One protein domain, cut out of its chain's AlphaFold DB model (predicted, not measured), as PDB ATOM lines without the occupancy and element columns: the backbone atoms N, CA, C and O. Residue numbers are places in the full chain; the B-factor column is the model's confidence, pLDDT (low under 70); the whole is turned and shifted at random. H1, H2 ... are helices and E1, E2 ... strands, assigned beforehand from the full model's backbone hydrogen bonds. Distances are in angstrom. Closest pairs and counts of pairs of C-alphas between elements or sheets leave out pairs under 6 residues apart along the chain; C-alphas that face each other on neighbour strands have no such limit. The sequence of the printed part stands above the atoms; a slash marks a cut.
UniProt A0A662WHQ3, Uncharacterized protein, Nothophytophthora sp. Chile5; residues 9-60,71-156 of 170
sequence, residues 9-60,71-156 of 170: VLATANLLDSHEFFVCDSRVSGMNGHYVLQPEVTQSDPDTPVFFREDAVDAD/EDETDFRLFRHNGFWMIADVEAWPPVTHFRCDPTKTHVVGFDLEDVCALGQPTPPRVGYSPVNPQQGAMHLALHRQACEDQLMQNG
ATOM      1  N   VAL A   9      22.522 -48.118  40.114       57.66
ATOM      2  CA  VAL A   9      23.783 -48.794  40.444       57.66
ATOM      3  C   VAL A   9      24.974 -48.075  39.805       57.66
ATOM      4  O   VAL A   9      25.935 -47.743  40.499       57.66
ATOM      5  N   LEU A  10      24.889 -47.743  38.512       58.44
ATOM      6  CA  LEU A  10      25.915 -46.942  37.836       58.44
ATOM      7  C   LEU A  10      26.010 -45.528  38.419       58.44
ATOM      8  O   LEU A  10      27.104 -44.983  38.508       58.44
ATOM      9  N   ALA A  11      24.901 -44.946  38.877       61.06
ATOM     10  CA  ALA A  11      24.927 -43.624  39.492       61.06
ATOM     11  C   ALA A  11      25.686 -43.599  40.823       61.06
ATOM     12  O   ALA A  11      26.449 -42.674  41.089       61.06
ATOM     13  N   THR A  12      25.550 -44.645  41.637       66.50
ATOM     14  CA  THR A  12      26.360 -44.803  42.854       66.50
ATOM     15  C   THR A  12      27.828 -45.123  42.571       66.50
ATOM     16  O   THR A  12      28.699 -44.781  43.379       66.50
ATOM     17  N   ALA A  13      28.093 -45.758  41.427       71.12
ATOM     18  CA  ALA A  13      29.417 -46.183  40.998       71.12
ATOM     19  C   ALA A  13      30.166 -45.128  40.178       71.12
ATOM     20  O   ALA A  13      31.340 -45.343  39.934       71.12
ATOM     21  N   ASN A  14      29.553 -44.006  39.794       79.50
ATOM     22  CA  ASN A  14      30.178 -42.957  38.985       79.50
ATOM     23  C   ASN A  14      30.201 -41.608  39.719       79.50
ATOM     24  O   ASN A  14      29.373 -41.332  40.591       79.50
ATOM     25  N   LEU A  15      31.136 -40.737  39.344       78.19
ATOM     26  CA  LEU A  15      31.207 -39.340  39.794       78.19
ATOM     27  C   LEU A  15      30.253 -38.440  38.984       78.19
ATOM     28  O   LEU A  15      30.636 -37.357  38.562       78.19
ATOM     29  N   LEU A  16      29.015 -38.891  38.739       67.06
ATOM     30  CA  LEU A  16      28.074 -38.226  37.817       67.06
ATOM     31  C   LEU A  16      27.766 -36.762  38.163       67.06
ATOM     32  O   LEU A  16      27.397 -36.010  37.269       67.06
ATOM     33  N   ASP A  17      27.962 -36.365  39.420       65.19
ATOM     34  CA  ASP A  17      27.587 -35.045  39.935       65.19
ATOM     35  C   ASP A  17      28.714 -34.375  40.740       65.19
ATOM     36  O   ASP A  17      28.448 -33.474  41.534       65.19
ATOM     37  N   SER A  18      29.962 -34.844  40.610       77.38
ATOM     38  CA  SER A  18      31.065 -34.364  41.449       77.38
ATOM     39  C   SER A  18      32.170 -33.727  40.626       77.38
ATOM     40  O   SER A  18      32.745 -34.359  39.741       77.38
ATOM     41  N   HIS A  19      32.503 -32.484  40.962       87.62
ATOM     42  CA  HIS A  19      33.703 -31.808  40.469       87.62
ATOM     43  C   HIS A  19      34.929 -32.136  41.321       87.62
ATOM     44  O   HIS A  19      35.995 -31.592  41.080       87.62
ATOM     45  N   GLU A  20      34.788 -33.020  42.303       91.12
ATOM     46  CA  GLU A  20      35.876 -33.400  43.188       91.12
ATOM     47  C   GLU A  20      35.764 -34.846  43.672       91.12
ATOM     48  O   GLU A  20      34.689 -35.457  43.643       91.12
ATOM     49  N   PHE A  21      36.878 -35.407  44.118       92.94
ATOM     50  CA  PHE A  21      36.933 -36.690  44.812       92.94
ATOM     51  C   PHE A  21      38.216 -36.803  45.634       92.94
ATOM     52  O   PHE A  21      39.129 -35.993  45.516       92.94
ATOM     53  N   PHE A  22      38.296 -37.854  46.442       91.88
ATOM     54  CA  PHE A  22      39.466 -38.175  47.246       91.88
ATOM     55  C   PHE A  22      40.032 -39.534  46.853       91.88
ATOM     56  O   PHE A  22      39.285 -40.488  46.596       91.88
ATOM     57  N   VAL A  23      41.357 -39.621  46.839       91.00
ATOM     58  CA  VAL A  23      42.108 -40.872  46.745       91.00
ATOM     59  C   VAL A  23      42.698 -41.172  48.112       91.00
ATOM     60  O   VAL A  23      43.449 -40.366  48.656       91.00
ATOM     61  N   CYS A  24      42.352 -42.342  48.642       87.81
ATOM     62  CA  CYS A  24      42.793 -42.816  49.947       87.81
ATOM     63  C   CYS A  24      43.478 -44.180  49.804       87.81
ATOM     64  O   CYS A  24      43.193 -44.929  48.869       87.81
ATOM     65  N   ASP A  25      44.385 -44.495  50.731       84.25
ATOM     66  CA  ASP A  25      45.065 -45.795  50.852       84.25
ATOM     67  C   ASP A  25      45.840 -46.282  49.610       84.25
ATOM     68  O   ASP A  25      46.187 -47.464  49.494       84.25
ATOM     69  N   SER A  26      46.187 -45.379  48.689       85.56
ATOM     70  CA  SER A  26      47.113 -45.689  47.607       85.56
ATOM     71  C   SER A  26      48.498 -46.010  48.153       85.56
ATOM     72  O   SER A  26      49.016 -45.338  49.044       85.56
ATOM     73  N   ARG A  27      49.126 -47.025  47.555       84.81
ATOM     74  CA  ARG A  27      50.538 -47.366  47.780       84.81
ATOM     75  C   ARG A  27      51.496 -46.593  46.877       84.81
ATOM     76  O   ARG A  27      52.706 -46.766  46.989       84.81
ATOM     77  N   VAL A  28      50.968 -45.788  45.959       86.06
ATOM     78  CA  VAL A  28      51.763 -44.893  45.119       86.06
ATOM     79  C   VAL A  28      52.041 -43.630  45.928       86.06
ATOM     80  O   VAL A  28      51.103 -42.945  46.342       86.06
ATOM     81  N   SER A  29      53.325 -43.358  46.177       85.25
ATOM     82  CA  SER A  29      53.762 -42.163  46.906       85.25
ATOM     83  C   SER A  29      53.197 -40.907  46.244       85.25
ATOM     84  O   SER A  29      53.186 -40.817  45.021       85.25
ATOM     85  N   GLY A  30      52.673 -39.981  47.046       84.88
ATOM     86  CA  GLY A  30      52.072 -38.740  46.552       84.88
ATOM     87  C   GLY A  30      50.705 -38.887  45.870       84.88
ATOM     88  O   GLY A  30      50.123 -37.889  45.487       84.88
ATOM     89  N   MET A  31      50.130 -40.080  45.712       87.81
ATOM     90  CA  MET A  31      48.867 -40.197  44.960       87.81
ATOM     91  C   MET A  31      47.613 -39.951  45.814       87.81
ATOM     92  O   MET A  31      46.562 -39.610  45.272       87.81
ATOM     93  N   ASN A  32      47.701 -40.148  47.133       88.94
ATOM     94  CA  ASN A  32      46.599 -39.835  48.044       88.94
ATOM     95  C   ASN A  32      46.385 -38.324  48.115       88.94
ATOM     96  O   ASN A  32      47.360 -37.573  48.146       88.94
ATOM     97  N   GLY A  33      45.123 -37.908  48.154       89.88
ATOM     98  CA  GLY A  33      44.769 -36.497  48.241       89.88
ATOM     99  C   GLY A  33      43.411 -36.154  47.642       89.88
ATOM    100  O   GLY A  33      42.621 -37.036  47.277       89.88
ATOM    101  N   HIS A  34      43.153 -34.857  47.562       91.88
ATOM    102  CA  HIS A  34      41.940 -34.237  47.039       91.88
ATOM    103  C   HIS A  34      42.135 -33.829  45.583       91.88
ATOM    104  O   HIS A  34      43.050 -33.086  45.235       91.88
ATOM    105  N   TYR A  35      41.266 -34.341  44.719       91.94
ATOM    106  CA  TYR A  35      41.296 -34.103  43.286       91.94
ATOM    107  C   TYR A  35      40.105 -33.257  42.891       91.94
ATOM    108  O   TYR A  35      38.970 -33.614  43.207       91.94
ATOM    109  N   VAL A  36      40.353 -32.201  42.126       91.19
ATOM    110  CA  VAL A  36      39.325 -31.279  41.647       91.19
ATOM    111  C   VAL A  36      39.353 -31.186  40.129       91.19
ATOM    112  O   VAL A  36      40.396 -31.314  39.483       91.19
ATOM    113  N   LEU A  37      38.177 -31.004  39.542       89.00
ATOM    114  CA  LEU A  37      37.996 -30.814  38.115       89.00
ATOM    115  C   LEU A  37      38.710 -29.531  37.700       89.00
ATOM    116  O   LEU A  37      38.486 -28.467  38.276       89.00
ATOM    117  N   GLN A  38      39.549 -29.633  36.676       82.88
ATOM    118  CA  GLN A  38      40.285 -28.496  36.161       82.88
ATOM    119  C   GLN A  38      39.304 -27.415  35.663       82.88
ATOM    120  O   GLN A  38      38.486 -27.708  34.785       82.88
ATOM    121  N   PRO A  39      39.346 -26.184  36.214       70.44
ATOM    122  CA  PRO A  39      38.453 -25.104  35.796       70.44
ATOM    123  C   PRO A  39      38.753 -24.701  34.350       70.44
ATOM    124  O   PRO A  39      39.885 -24.872  33.914       70.44
ATOM    125  N   GLU A  40      37.752 -24.170  33.632       62.16
ATOM    126  CA  GLU A  40      37.743 -23.847  32.188       62.16
ATOM    127  C   GLU A  40      39.114 -23.475  31.581       62.16
ATOM    128  O   GLU A  40      39.456 -22.310  31.380       62.16
ATOM    129  N   VAL A  41      39.892 -24.493  31.221       60.84
ATOM    130  CA  VAL A  41      41.027 -24.383  30.306       60.84
ATOM    131  C   VAL A  41      40.557 -24.799  28.927       60.84
ATOM    132  O   VAL A  41      39.664 -25.631  28.780       60.84
ATOM    133  N   THR A  42      41.183 -24.241  27.891       59.50
ATOM    134  CA  THR A  42      41.013 -24.734  26.524       59.50
ATOM    135  C   THR A  42      41.564 -26.157  26.446       59.50
ATOM    136  O   THR A  42      42.745 -26.370  26.186       59.50
ATOM    137  N   GLN A  43      40.712 -27.137  26.725       60.94
ATOM    138  CA  GLN A  43      41.032 -28.536  26.521       60.94
ATOM    139  C   GLN A  43      41.028 -28.814  25.019       60.94
ATOM    140  O   GLN A  43      40.137 -28.372  24.293       60.94
ATOM    141  N   SER A  44      42.025 -29.560  24.549       61.31
ATOM    142  CA  SER A  44      42.076 -30.016  23.154       61.31
ATOM    143  C   SER A  44      40.861 -30.875  22.785       61.31
ATOM    144  O   SER A  44      40.493 -30.947  21.616       61.31
ATOM    145  N   ASP A  45      40.251 -31.513  23.785       66.38
ATOM    146  CA  ASP A  45      39.016 -32.275  23.679       66.38
ATOM    147  C   ASP A  45      38.038 -31.800  24.774       66.38
ATOM    148  O   ASP A  45      38.276 -32.086  25.950       66.38
ATOM    149  N   PRO A  46      36.966 -31.068  24.418       62.72
ATOM    150  CA  PRO A  46      36.008 -30.527  25.381       62.72
ATOM    151  C   PRO A  46      35.203 -31.609  26.115       62.72
ATOM    152  O   PRO A  46      34.597 -31.317  27.142       62.72
ATOM    153  N   ASP A  47      35.206 -32.853  25.623       67.75
ATOM    154  CA  ASP A  47      34.484 -33.968  26.239       67.75
ATOM    155  C   ASP A  47      35.369 -34.797  27.184       67.75
ATOM    156  O   ASP A  47      34.943 -35.861  27.645       67.75
ATOM    157  N   THR A  48      36.603 -34.359  27.463       74.56
ATOM    158  CA  THR A  48      37.574 -35.098  28.282       74.56
ATOM    159  C   THR A  48      37.950 -34.302  29.541       74.56
ATOM    160  O   THR A  48      38.989 -33.635  29.573       74.56
ATOM    161  N   PRO A  49      37.132 -34.380  30.614       84.19
ATOM    162  CA  PRO A  49      37.450 -33.706  31.861       84.19
ATOM    163  C   PRO A  49      38.751 -34.246  32.458       84.19
ATOM    164  O   PRO A  49      39.053 -35.441  32.372       84.19
ATOM    165  N   VAL A  50      39.515 -33.343  33.066       88.94
ATOM    166  CA  VAL A  50      40.778 -33.647  33.742       88.94
ATOM    167  C   VAL A  50      40.634 -33.214  35.187       88.94
ATOM    168  O   VAL A  50      40.257 -32.076  35.444       88.94
ATOM    169  N   PHE A  51      40.936 -34.109  36.118       91.75
ATOM    170  CA  PHE A  51      41.008 -33.778  37.534       91.75
ATOM    171  C   PHE A  51      42.469 -33.761  37.959       91.75
ATOM    172  O   PHE A  51      43.212 -34.684  37.619       91.75
ATOM    173  N   PHE A  52      42.867 -32.732  38.694       90.38
ATOM    174  CA  PHE A  52      44.214 -32.572  39.235       90.38
ATOM    175  C   PHE A  52      44.159 -32.600  40.760       90.38
ATOM    176  O   PHE A  52      43.134 -32.254  41.349       90.38
ATOM    177  N   ARG A  53      45.250 -33.029  41.390       90.00
ATOM    178  CA  ARG A  53      45.385 -33.022  42.846       90.00
ATOM    179  C   ARG A  53      45.626 -31.590  43.341       90.00
ATOM    180  O   ARG A  53      46.638 -30.995  42.986       90.00
ATOM    181  N   GLU A  54      44.703 -31.037  44.124       85.44
ATOM    182  CA  GLU A  54      44.770 -29.650  44.621       85.44
ATOM    183  C   GLU A  54      45.584 -29.527  45.916       85.44
ATOM    184  O   GLU A  54      46.253 -28.520  46.133       85.44
ATOM    185  N   ASP A  55      45.586 -30.559  46.760       71.75
ATOM    186  CA  ASP A  55      46.254 -30.568  48.069       71.75
ATOM    187  C   ASP A  55      47.755 -30.897  48.012       71.75
ATOM    188  O   ASP A  55      48.405 -31.055  49.046       71.75
ATOM    189  N   ALA A  56      48.335 -30.926  46.812       60.62
ATOM    190  CA  ALA A  56      49.777 -30.895  46.601       60.62
ATOM    191  C   ALA A  56      50.331 -29.481  46.877       60.62
ATOM    192  O   ALA A  56      50.913 -28.844  46.004       60.62
ATOM    193  N   VAL A  57      50.078 -28.942  48.073       48.66
ATOM    194  CA  VAL A  57      50.507 -27.599  48.478       48.66
ATOM    195  C   VAL A  57      51.741 -27.663  49.363       48.66
ATOM    196  O   VAL A  57      51.784 -28.380  50.363       48.66
ATOM    197  N   ASP A  58      52.730 -26.853  49.005       44.03
ATOM    198  CA  ASP A  58      53.861 -26.525  49.862       44.03
ATOM    199  C   ASP A  58      53.386 -25.616  51.015       44.03
ATOM    200  O   ASP A  58      52.625 -24.661  50.813       44.03
ATOM    201  N   ALA A  59      53.791 -25.937  52.245       44.28
ATOM    202  CA  ALA A  59      53.133 -25.493  53.478       44.28
ATOM    203  C   ALA A  59      53.277 -23.990  53.803       44.28
ATOM    204  O   ALA A  59      52.633 -23.516  54.737       44.28
ATOM    205  N   ASP A  60      54.079 -23.232  53.048       43.38
ATOM    206  CA  ASP A  60      54.499 -21.878  53.443       43.38
ATOM    207  C   ASP A  60      53.986 -20.726  52.554       43.38
ATOM    208  O   ASP A  60      54.145 -19.566  52.934       43.38
ATOM    209  N   GLU A  71      60.717 -32.287  47.030       47.78
ATOM    210  CA  GLU A  71      61.375 -33.504  46.529       47.78
ATOM    211  C   GLU A  71      60.402 -34.646  46.147       47.78
ATOM    212  O   GLU A  71      59.646 -35.127  46.988       47.78
ATOM    213  N   ASP A  72      60.464 -35.063  44.873       53.88
ATOM    214  CA  ASP A  72      59.491 -35.869  44.104       53.88
ATOM    215  C   ASP A  72      58.248 -35.084  43.617       53.88
ATOM    216  O   ASP A  72      57.106 -35.352  44.009       53.88
ATOM    217  N   GLU A  73      58.476 -34.131  42.701       67.25
ATOM    218  CA  GLU A  73      57.427 -33.494  41.890       67.25
ATOM    219  C   GLU A  73      56.573 -34.573  41.221       67.25
ATOM    220  O   GLU A  73      57.027 -35.316  40.355       67.25
ATOM    221  N   THR A  74      55.338 -34.706  41.692       80.12
ATOM    222  CA  THR A  74      54.371 -35.676  41.186       80.12
ATOM    223  C   THR A  74      53.106 -34.931  40.801       80.12
ATOM    224  O   THR A  74      52.414 -34.363  41.656       80.12
ATOM    225  N   ASP A  75      52.773 -34.961  39.515       88.19
ATOM    226  CA  ASP A  75      51.568 -34.343  38.964       88.19
ATOM    227  C   ASP A  75      50.557 -35.444  38.648       88.19
ATOM    228  O   ASP A  75      50.429 -35.933  37.524       88.19
ATOM    229  N   PHE A  76      49.853 -35.894  39.687       91.38
ATOM    230  CA  PHE A  76      48.814 -36.898  39.517       91.38
ATOM    231  C   PHE A  76      47.544 -36.285  38.941       91.38
ATOM    232  O   PHE A  76      46.930 -35.386  39.524       91.38
ATOM    233  N   ARG A  77      47.090 -36.862  37.827       93.00
ATOM    234  CA  ARG A  77      45.843 -36.474  37.169       93.00
ATOM    235  C   ARG A  77      44.975 -37.674  36.849       93.00
ATOM    236  O   ARG A  77      45.474 -38.726  36.447       93.00
ATOM    237  N   LEU A  78      43.663 -37.485  36.955       93.31
ATOM    238  CA  LEU A  78      42.658 -38.393  36.411       93.31
ATOM    239  C   LEU A  78      42.142 -37.816  35.093       93.31
ATOM    240  O   LEU A  78      41.573 -36.726  35.062       93.31
ATOM    241  N   PHE A  79      42.315 -38.560  34.008       91.50
ATOM    242  CA  PHE A  79      41.871 -38.153  32.678       91.50
ATOM    243  C   PHE A  79      41.433 -39.358  31.849       91.50
ATOM    244  O   PHE A  79      41.666 -40.519  32.208       91.50
ATOM    245  N   ARG A  80      40.781 -39.076  30.720       90.19
ATOM    246  CA  ARG A  80      40.365 -40.097  29.762       90.19
ATOM    247  C   ARG A  80      41.368 -40.197  28.617       90.19
ATOM    248  O   ARG A  80      41.693 -39.205  27.975       90.19
ATOM    249  N   HIS A  81      41.815 -41.411  28.316       87.25
ATOM    250  CA  HIS A  81      42.686 -41.697  27.180       87.25
ATOM    251  C   HIS A  81      42.225 -42.964  26.458       87.25
ATOM    252  O   HIS A  81      41.946 -43.982  27.093       87.25
ATOM    253  N   ASN A  82      42.106 -42.902  25.127       87.12
ATOM    254  CA  ASN A  82      41.550 -43.978  24.290       87.12
ATOM    255  C   ASN A  82      40.201 -44.516  24.805       87.12
ATOM    256  O   ASN A  82      39.939 -45.713  24.743       87.12
ATOM    257  N   GLY A  83      39.363 -43.628  25.352       86.94
ATOM    258  CA  GLY A  83      38.050 -43.962  25.902       86.94
ATOM    259  C   GLY A  83      38.057 -44.610  27.292       86.94
ATOM    260  O   GLY A  83      36.980 -44.949  27.771       86.94
ATOM    261  N   PHE A  84      39.207 -44.745  27.959       90.25
ATOM    262  CA  PHE A  84      39.305 -45.291  29.318       90.25
ATOM    263  C   PHE A  84      39.778 -44.244  30.320       90.25
ATOM    264  O   PHE A  84      40.633 -43.418  30.005       90.25
ATOM    265  N   TRP A  85      39.254 -44.318  31.540       92.38
ATOM    266  CA  TRP A  85      39.701 -43.492  32.656       92.38
ATOM    267  C   TRP A  85      40.994 -44.037  33.256       92.38
ATOM    268  O   TRP A  85      41.113 -45.238  33.521       92.38
ATOM    269  N   MET A  86      41.955 -43.150  33.496       93.25
ATOM    270  CA  MET A  86      43.248 -43.503  34.070       93.25
ATOM    271  C   MET A  86      43.778 -42.431  35.010       93.25
ATOM    272  O   MET A  86      43.548 -41.244  34.788       93.25
ATOM    273  N   ILE A  87      44.503 -42.882  36.033       93.56
ATOM    274  CA  ILE A  87      45.282 -42.025  36.925       93.56
ATOM    275  C   ILE A  87      46.748 -42.229  36.592       93.56
ATOM    276  O   ILE A  87      47.256 -43.360  36.628       93.56
ATOM    277  N   ALA A  88      47.410 -41.135  36.249       93.12
ATOM    278  CA  ALA A  88      48.814 -41.129  35.890       93.12
ATOM    279  C   ALA A  88      49.529 -39.966  36.563       93.12
ATOM    280  O   ALA A  88      48.917 -38.928  36.815       93.12
ATOM    281  N   ASP A  89      50.815 -40.168  36.808       91.81
ATOM    282  CA  ASP A  89      51.753 -39.077  37.019       91.81
ATOM    283  C   ASP A  89      52.126 -38.508  35.644       91.81
ATOM    284  O   ASP A  89      52.584 -39.248  34.762       91.81
ATOM    285  N   VAL A  90      51.838 -37.226  35.430       89.75
ATOM    286  CA  VAL A  90      52.083 -36.527  34.164       89.75
ATOM    287  C   VAL A  90      53.285 -35.590  34.222       89.75
ATOM    288  O   VAL A  90      53.562 -34.947  33.210       89.75
ATOM    289  N   GLU A  91      53.995 -35.531  35.352       87.25
ATOM    290  CA  GLU A  91      55.198 -34.706  35.494       87.25
ATOM    291  C   GLU A  91      56.277 -35.168  34.504       87.25
ATOM    292  O   GLU A  91      56.848 -34.394  33.736       87.25
ATOM    293  N   ALA A  92      56.491 -36.484  34.428       80.50
ATOM    294  CA  ALA A  92      57.383 -37.087  33.448       80.50
ATOM    295  C   ALA A  92      56.694 -37.315  32.089       80.50
ATOM    296  O   ALA A  92      55.548 -37.763  32.006       80.50
ATOM    297  N   TRP A  93      57.440 -37.109  30.993       79.75
ATOM    298  CA  TRP A  93      57.011 -37.498  29.646       79.75
ATOM    299  C   TRP A  93      57.819 -38.700  29.119       79.75
ATOM    300  O   TRP A  93      59.044 -38.601  28.995       79.75
ATOM    301  N   PRO A  94      57.174 -39.817  28.727       86.62
ATOM    302  CA  PRO A  94      55.724 -40.034  28.676       86.62
ATOM    303  C   PRO A  94      55.087 -40.225  30.071       86.62
ATOM    304  O   PRO A  94      55.767 -40.746  30.956       86.62
ATOM    305  N   PRO A  95      53.786 -39.895  30.243       88.81
ATOM    306  CA  PRO A  95      53.089 -40.057  31.518       88.81
ATOM    307  C   PRO A  95      53.140 -41.490  32.046       88.81
ATOM    308  O   PRO A  95      52.954 -42.457  31.295       88.81
ATOM    309  N   VAL A  96      53.316 -41.634  33.356       92.00
ATOM    310  CA  VAL A  96      53.371 -42.931  34.032       92.00
ATOM    311  C   VAL A  96      51.981 -43.287  34.542       92.00
ATOM    312  O   VAL A  96      51.511 -42.785  35.559       92.00
ATOM    313  N   THR A  97      51.286 -44.176  33.829       92.19
ATOM    314  CA  THR A  97      49.971 -44.659  34.273       92.19
ATOM    315  C   THR A  97      50.108 -45.631  35.442       92.19
ATOM    316  O   THR A  97      50.694 -46.705  35.294       92.19
ATOM    317  N   HIS A  98      49.484 -45.301  36.571       91.69
ATOM    318  CA  HIS A  98      49.436 -46.169  37.748       91.69
ATOM    319  C   HIS A  98      48.183 -47.034  37.760       91.69
ATOM    320  O   HIS A  98      48.269 -48.246  37.962       91.69
ATOM    321  N   PHE A  99      47.027 -46.433  37.475       92.06
ATOM    322  CA  PHE A  99      45.735 -47.105  37.541       92.06
ATOM    323  C   PHE A  99      44.913 -46.877  36.282       92.06
ATOM    324  O   PHE A  99      44.899 -45.782  35.720       92.06
ATOM    325  N   ARG A 100      44.173 -47.907  35.865       91.44
ATOM    326  CA  ARG A 100      43.258 -47.839  34.724       91.44
ATOM    327  C   ARG A 100      41.943 -48.541  35.037       91.44
ATOM    328  O   ARG A 100      41.947 -49.662  35.550       91.44
ATOM    329  N   CYS A 101      40.837 -47.892  34.685       90.56
ATOM    330  CA  CYS A 101      39.537 -48.542  34.586       90.56
ATOM    331  C   CYS A 101      39.435 -49.156  33.189       90.56
ATOM    332  O   CYS A 101      39.278 -48.446  32.196       90.56
ATOM    333  N   ASP A 102      39.620 -50.467  33.102       84.69
ATOM    334  CA  ASP A 102      39.588 -51.226  31.856       84.69
ATOM    335  C   ASP A 102      38.766 -52.494  32.113       84.69
ATOM    336  O   ASP A 102      39.135 -53.270  32.998       84.69
ATOM    337  N   PRO A 103      37.673 -52.730  31.368       83.50
ATOM    338  CA  PRO A 103      36.795 -53.872  31.594       83.50
ATOM    339  C   PRO A 103      37.517 -55.204  31.337       83.50
ATOM    340  O   PRO A 103      37.112 -56.242  31.850       83.50
ATOM    341  N   THR A 104      38.637 -55.187  30.602       80.62
ATOM    342  CA  THR A 104      39.486 -56.367  30.379       80.62
ATOM    343  C   THR A 104      40.404 -56.688  31.563       80.62
ATOM    344  O   THR A 104      40.991 -57.771  31.619       80.62
ATOM    345  N   LYS A 105      40.548 -55.774  32.530       72.88
ATOM    346  CA  LYS A 105      41.355 -55.963  33.739       72.88
ATOM    347  C   LYS A 105      40.450 -56.409  34.888       72.88
ATOM    348  O   LYS A 105      39.889 -55.607  35.626       72.88
ATOM    349  N   THR A 106      40.310 -57.718  35.058       60.09
ATOM    350  CA  THR A 106      39.470 -58.308  36.111       60.09
ATOM    351  C   THR A 106      40.104 -58.165  37.499       60.09
ATOM    352  O   THR A 106      41.236 -58.621  37.668       60.09
ATOM    353  N   HIS A 107      39.379 -57.564  38.458       56.56
ATOM    354  CA  HIS A 107      39.038 -58.104  39.800       56.56
ATOM    355  C   HIS A 107      38.543 -57.008  40.773       56.56
ATOM    356  O   HIS A 107      39.231 -56.642  41.711       56.56
ATOM    357  N   VAL A 108      37.299 -56.542  40.657       58.56
ATOM    358  CA  VAL A 108      36.620 -55.922  41.813       58.56
ATOM    359  C   VAL A 108      35.499 -56.861  42.237       58.56
ATOM    360  O   VAL A 108      34.584 -57.130  41.465       58.56
ATOM    361  N   VAL A 109      35.603 -57.431  43.441       57.94
ATOM    362  CA  VAL A 109      34.615 -58.394  43.948       57.94
ATOM    363  C   VAL A 109      33.267 -57.687  44.109       57.94
ATOM    364  O   VAL A 109      33.168 -56.703  44.835       57.94
ATOM    365  N   GLY A 110      32.229 -58.205  43.446       61.47
ATOM    366  CA  GLY A 110      30.850 -57.728  43.597       61.47
ATOM    367  C   GLY A 110      30.373 -56.693  42.573       61.47
ATOM    368  O   GLY A 110      29.240 -56.236  42.704       61.47
ATOM    369  N   PHE A 111      31.173 -56.351  41.554       63.19
ATOM    370  CA  PHE A 111      30.776 -55.423  40.487       63.19
ATOM    371  C   PHE A 111      31.006 -56.010  39.093       63.19
ATOM    372  O   PHE A 111      32.021 -56.663  38.850       63.19
ATOM    373  N   ASP A 112      30.079 -55.727  38.176       71.88
ATOM    374  CA  ASP A 112      30.285 -55.949  36.748       71.88
ATOM    375  C   ASP A 112      31.120 -54.793  36.175       71.88
ATOM    376  O   ASP A 112      30.678 -53.642  36.126       71.88
ATOM    377  N   LEU A 113      32.369 -55.087  35.811       76.19
ATOM    378  CA  LEU A 113      33.307 -54.084  35.311       76.19
ATOM    379  C   LEU A 113      33.027 -53.681  33.860       76.19
ATOM    380  O   LEU A 113      33.499 -52.617  33.455       76.19
ATOM    381  N   GLU A 114      32.274 -54.476  33.093       76.75
ATOM    382  CA  GLU A 114      31.937 -54.146  31.703       76.75
ATOM    383  C   GLU A 114      31.077 -52.885  31.628       76.75
ATOM    384  O   GLU A 114      31.326 -52.021  30.788       76.75
ATOM    385  N   ASP A 115      30.148 -52.728  32.571       76.69
ATOM    386  CA  ASP A 115      29.285 -51.551  32.665       76.69
ATOM    387  C   ASP A 115      30.001 -50.351  33.309       76.69
ATOM    388  O   ASP A 115      29.838 -49.207  32.872       76.69
ATOM    389  N   VAL A 116      30.819 -50.594  34.340       82.56
ATOM    390  CA  VAL A 116      31.481 -49.535  35.125       82.56
ATOM    391  C   VAL A 116      32.662 -48.917  34.373       82.56
ATOM    392  O   VAL A 116      32.771 -47.695  34.293       82.56
ATOM    393  N   CYS A 117      33.533 -49.741  33.788       87.31
ATOM    394  CA  CYS A 117      34.717 -49.290  33.051       87.31
ATOM    395  C   CYS A 117      34.483 -49.209  31.533       87.31
ATOM    396  O   CYS A 117      35.450 -49.253  30.771       87.31
ATOM    397  N   ALA A 118      33.231 -49.119  31.073       84.81
ATOM    398  CA  ALA A 118      32.917 -49.152  29.647       84.81
ATOM    399  C   ALA A 118      33.693 -48.094  28.837       84.81
ATOM    400  O   ALA A 118      34.014 -46.997  29.307       84.81
ATOM    401  N   LEU A 119      33.965 -48.419  27.573       87.12
ATOM    402  CA  LEU A 119      34.631 -47.505  26.654       87.12
ATOM    403  C   LEU A 119      33.787 -46.237  26.446       87.12
ATOM    404  O   LEU A 119      32.608 -46.313  26.109       87.12
ATOM    405  N   GLY A 120      34.414 -45.069  26.584       84.31
ATOM    406  CA  GLY A 120      33.785 -43.781  26.298       84.31
ATOM    407  C   GLY A 120      32.844 -43.282  27.392       84.31
ATOM    408  O   GLY A 120      32.080 -42.352  27.136       84.31
ATOM    409  N   GLN A 121      32.899 -43.854  28.602       83.00
ATOM    410  CA  GLN A 121      32.141 -43.334  29.742       83.00
ATOM    411  C   GLN A 121      32.440 -41.833  29.940       83.00
ATOM    412  O   GLN A 121      33.614 -41.447  30.008       83.00
ATOM    413  N   PRO A 122      31.408 -40.968  30.009       81.19
ATOM    414  CA  PRO A 122      31.589 -39.518  30.078       81.19
ATOM    415  C   PRO A 122      32.088 -39.055  31.447       81.19
ATOM    416  O   PRO A 122      32.723 -38.013  31.550       81.19
ATOM    417  N   THR A 123      31.821 -39.835  32.493       85.31
ATOM    418  CA  THR A 123      32.194 -39.514  33.870       85.31
ATOM    419  C   THR A 123      33.092 -40.596  34.438       85.31
ATOM    420  O   THR A 123      32.844 -41.774  34.155       85.31
ATOM    421  N   PRO A 124      34.090 -40.236  35.257       89.88
ATOM    422  CA  PRO A 124      34.941 -41.229  35.875       89.88
ATOM    423  C   PRO A 124      34.138 -42.127  36.826       89.88
ATOM    424  O   PRO A 124      33.359 -41.625  37.652       89.88
ATOM    425  N   PRO A 125      34.303 -43.453  36.725       89.56
ATOM    426  CA  PRO A 125      33.777 -44.373  37.716       89.56
ATOM    427  C   PRO A 125      34.514 -44.194  39.040       89.56
ATOM    428  O   PRO A 125      35.607 -43.660  39.101       89.56
ATOM    429  N   ARG A 126      33.903 -44.629  40.131       89.38
ATOM    430  CA  ARG A 126      34.449 -44.595  41.489       89.38
ATOM    431  C   ARG A 126      35.178 -45.875  41.850       89.38
ATOM    432  O   ARG A 126      35.901 -45.897  42.832       89.38
ATOM    433  N   VAL A 127      34.955 -46.949  41.111       86.62
ATOM    434  CA  VAL A 127      35.548 -48.269  41.343       86.62
ATOM    435  C   VAL A 127      35.953 -48.869  40.002       86.62
ATOM    436  O   VAL A 127      35.596 -48.344  38.951       86.62
ATOM    437  N   GLY A 128      36.697 -49.973  40.026       85.81
ATOM    438  CA  GLY A 128      37.130 -50.660  38.802       85.81
ATOM    439  C   GLY A 128      38.529 -50.279  38.326       85.81
ATOM    440  O   GLY A 128      39.024 -50.844  37.355       85.81
ATOM    441  N   TYR A 129      39.214 -49.384  39.037       89.25
ATOM    442  CA  TYR A 129      40.609 -49.073  38.763       89.25
ATOM    443  C   TYR A 129      41.516 -50.210  39.218       89.25
ATOM    444  O   TYR A 129      41.566 -50.573  40.395       89.25
ATOM    445  N   SER A 130      42.252 -50.762  38.264       87.56
ATOM    446  CA  SER A 130      43.258 -51.794  38.489       87.56
ATOM    447  C   SER A 130      44.662 -51.220  38.279       87.56
ATOM    448  O   SER A 130      44.832 -50.349  37.414       87.56
ATOM    449  N   PRO A 131      45.667 -51.673  39.048       88.00
ATOM    450  CA  PRO A 131      47.041 -51.248  38.837       88.00
ATOM    451  C   PRO A 131      47.548 -51.740  37.475       88.00
ATOM    452  O   PRO A 131      47.330 -52.892  37.089       88.00
ATOM    453  N   VAL A 132      48.257 -50.881  36.743       86.44
ATOM    454  CA  VAL A 132      48.855 -51.246  35.446       86.44
ATOM    455  C   VAL A 132      49.987 -52.255  35.633       86.44
ATOM    456  O   VAL A 132      50.142 -53.157  34.806       86.44
ATOM    457  N   ASN A 133      50.745 -52.141  36.729       81.12
ATOM    458  CA  ASN A 133      51.775 -53.100  37.107       81.12
ATOM    459  C   ASN A 133      51.239 -54.080  38.172       81.12
ATOM    460  O   ASN A 133      51.080 -53.691  39.331       81.12
ATOM    461  N   PRO A 134      51.037 -55.370  37.840       69.25
ATOM    462  CA  PRO A 134      50.532 -56.367  38.787       69.25
ATOM    463  C   PRO A 134      51.434 -56.579  40.012       69.25
ATOM    464  O   PRO A 134      50.972 -57.078  41.037       69.25
ATOM    465  N   GLN A 135      52.720 -56.216  39.927       66.31
ATOM    466  CA  GLN A 135      53.672 -56.366  41.031       66.31
ATOM    467  C   GLN A 135      53.536 -55.292  42.119       66.31
ATOM    468  O   GLN A 135      54.113 -55.452  43.190       66.31
ATOM    469  N   GLN A 136      52.734 -54.242  41.905       61.66
ATOM    470  CA  GLN A 136      52.461 -53.204  42.913       61.66
ATOM    471  C   GLN A 136      51.559 -53.689  44.069       61.66
ATOM    472  O   GLN A 136      51.224 -52.920  44.970       61.66
ATOM    473  N   GLY A 137      51.228 -54.986  44.096       54.72
ATOM    474  CA  GLY A 137      50.289 -55.578  45.041       54.72
ATOM    475  C   GLY A 137      48.863 -55.269  44.603       54.72
ATOM    476  O   GLY A 137      48.540 -54.136  44.270       54.72
ATOM    477  N   ALA A 138      48.019 -56.295  44.551       55.09
ATOM    478  CA  ALA A 138      46.657 -56.238  44.023       55.09
ATOM    479  C   ALA A 138      45.707 -55.388  44.893       55.09
ATOM    480  O   ALA A 138      44.815 -55.918  45.550       55.09
ATOM    481  N   MET A 139      45.906 -54.072  44.929       68.44
ATOM    482  CA  MET A 139      44.987 -53.131  45.557       68.44
ATOM    483  C   MET A 139      44.308 -52.343  44.451       68.44
ATOM    484  O   MET A 139      44.939 -51.589  43.713       68.44
ATOM    485  N   HIS A 140      43.013 -52.593  44.304       79.31
ATOM    486  CA  HIS A 140      42.159 -51.797  43.444       79.31
ATOM    487  C   HIS A 140      41.979 -50.427  44.068       79.31
ATOM    488  O   HIS A 140      41.864 -50.304  45.286       79.31
ATOM    489  N   LEU A 141      41.948 -49.409  43.221       87.12
ATOM    490  CA  LEU A 141      41.716 -48.056  43.675       87.12
ATOM    491  C   LEU A 141      40.217 -47.746  43.651       87.12
ATOM    492  O   LEU A 141      39.510 -48.102  42.700       87.12
ATOM    493  N   ALA A 142      39.754 -47.058  44.688       88.12
ATOM    494  CA  ALA A 142      38.432 -46.461  44.740       88.12
ATOM    495  C   ALA A 142      38.538 -44.933  44.852       88.12
ATOM    496  O   ALA A 142      39.470 -44.403  45.451       88.12
ATOM    497  N   LEU A 143      37.573 -44.231  44.257       91.44
ATOM    498  CA  LEU A 143      37.418 -42.784  44.357       91.44
ATOM    499  C   LEU A 143      36.318 -42.468  45.367       91.44
ATOM    500  O   LEU A 143      35.169 -42.939  45.282       91.44
ATOM    501  N   HIS A 144      36.661 -41.641  46.337       89.94
ATOM    502  CA  HIS A 144      35.826 -41.383  47.493       89.94
ATOM    503  C   HIS A 144      35.205 -39.993  47.437       89.94
ATOM    504  O   HIS A 144      35.759 -39.068  46.858       89.94
ATOM    505  N   ARG A 145      34.017 -39.859  48.033       87.81
ATOM    506  CA  ARG A 145      33.332 -38.562  48.170       87.81
ATOM    507  C   ARG A 145      33.763 -37.791  49.415       87.81
ATOM    508  O   ARG A 145      33.476 -36.612  49.516       87.81
ATOM    509  N   GLN A 146      34.359 -38.486  50.376       87.06
ATOM    510  CA  GLN A 146      34.737 -37.946  51.675       87.06
ATOM    511  C   GLN A 146      36.249 -38.007  51.822       87.06
ATOM    512  O   GLN A 146      36.880 -38.929  51.285       87.06
ATOM    513  N   ALA A 147      36.785 -37.060  52.590       86.75
ATOM    514  CA  ALA A 147      38.187 -37.027  52.958       86.75
ATOM    515  C   ALA A 147      38.605 -38.337  53.644       86.75
ATOM    516  O   ALA A 147      37.793 -39.041  54.250       86.75
ATOM    517  N   CYS A 148      39.887 -38.676  53.545       83.56
ATOM    518  CA  CYS A 148      40.391 -39.944  54.073       83.56
ATOM    519  C   CYS A 148      40.236 -40.053  55.602       83.56
ATOM    520  O   CYS A 148      40.025 -41.148  56.119       83.56
ATOM    521  N   GLU A 149      40.264 -38.928  56.319       80.50
ATOM    522  CA  GLU A 149      40.051 -38.869  57.772       80.50
ATOM    523  C   GLU A 149      38.628 -39.296  58.171       80.50
ATOM    524  O   GLU A 149      38.447 -40.069  59.114       80.50
ATOM    525  N   ASP A 150      37.620 -38.884  57.399       74.62
ATOM    526  CA  ASP A 150      36.212 -39.210  57.655       74.62
ATOM    527  C   ASP A 150      35.902 -40.695  57.404       74.62
ATOM    528  O   ASP A 150      35.022 -41.283  58.043       74.62
ATOM    529  N   GLN A 151      36.652 -41.344  56.509       63.41
ATOM    530  CA  GLN A 151      36.485 -42.772  56.219       63.41
ATOM    531  C   GLN A 151      36.920 -43.666  57.376       63.41
ATOM    532  O   GLN A 151      36.311 -44.712  57.622       63.41
ATOM    533  N   LEU A 152      37.952 -43.253  58.115       61.03
ATOM    534  CA  LEU A 152      38.408 -43.968  59.306       61.03
ATOM    535  C   LEU A 152      37.337 -43.947  60.405       61.03
ATOM    536  O   LEU A 152      37.170 -44.941  61.113       61.03
ATOM    537  N   MET A 153      36.564 -42.861  60.505       58.12
ATOM    538  CA  MET A 153      35.481 -42.742  61.485       58.12
ATOM    539  C   MET A 153      34.267 -43.612  61.128       58.12
ATOM    540  O   MET A 153      33.730 -44.288  62.004       58.12
ATOM    541  N   GLN A 154      33.881 -43.703  59.850       53.53
ATOM    542  CA  GLN A 154      32.763 -44.567  59.432       53.53
ATOM    543  C   GLN A 154      33.060 -46.068  59.579       53.53
ATOM    544  O   GLN A 154      32.171 -46.843  59.935       53.53
ATOM    545  N   ASN A 155      34.309 -46.486  59.358       47.50
ATOM    546  CA  ASN A 155      34.718 -47.877  59.574       47.50
ATOM    547  C   ASN A 155      34.870 -48.230  61.068       47.50
ATOM    548  O   ASN A 155      34.739 -49.400  61.432       47.50
ATOM    549  N   GLY A 156      35.106 -47.239  61.936       39.72
ATOM    550  CA  GLY A 156      35.198 -47.409  63.390       39.72
ATOM    551  C   GLY A 156      33.849 -47.634  64.086       39.72
ATOM    552  O   GLY A 156      33.775 -48.403  65.044       39.72
TER     553      GLY A 156
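What this domain is: This is residues 9 to 60 and 71 to 156 of the 170 residues of an uncharacterized protein of Nothophytophthora sp. Chile5 (UniProt A0A662WHQ3). Little regular structure: one sheet of seven short strands curls like part of a barrel, with H3 beyond its edge strand E1 and H1 beside H2. The printed part has 138 residues, 51 in named elements, mixed class, ordered H1 E1 E2 E3 E4 E5 E6 H2 E7 H3. It is compact, radius of gyration of the C-alphas 14.6 A, spanning 44 by 43 by 33 A.

How they stand to each other: The antiparallel sheet runs E1, residues 20 to 23, E2, 33 to 37, E3, 51 to 53, E4, 76 to 81, E5, 84 to 89, E6, 96 to 101, E7, 129 to 131. E1 E2 E3 and E4 E5 E6 are meanders, successive antiparallel neighbours. In hairpin E4 and E5, N 77 and O 88 are within hydrogen-bond range, 2.9 A. H2, residues 113 to 116, only grazes the sheet and only just touches H1, residues 9 to 13, with 3 pairs of C-alphas within 8 A; the closest, Leu 10 and Val 116, are 6.7 A apart. H3, residues 148 to 156, is only just not on the sheet, with 4 pairs within 10 A. O i to N i+4 pairs are within range throughout H1, 3 of 5 in H3; H2 is too short.

Where its parts are: C-alpha 20 begins E1 at (35.876, -33.400, 43.188); H3 is 13.0 A from first to last C-alpha and ends at C-alpha 156 at (35.198, -47.409, 63.390).

The domain as a whole: Residues 61 to 70 are cut, a 15.2 A gap between C-alphas 60 and 71. Mean pLDDT of the printed part is 78.1; 40 residues are under 70.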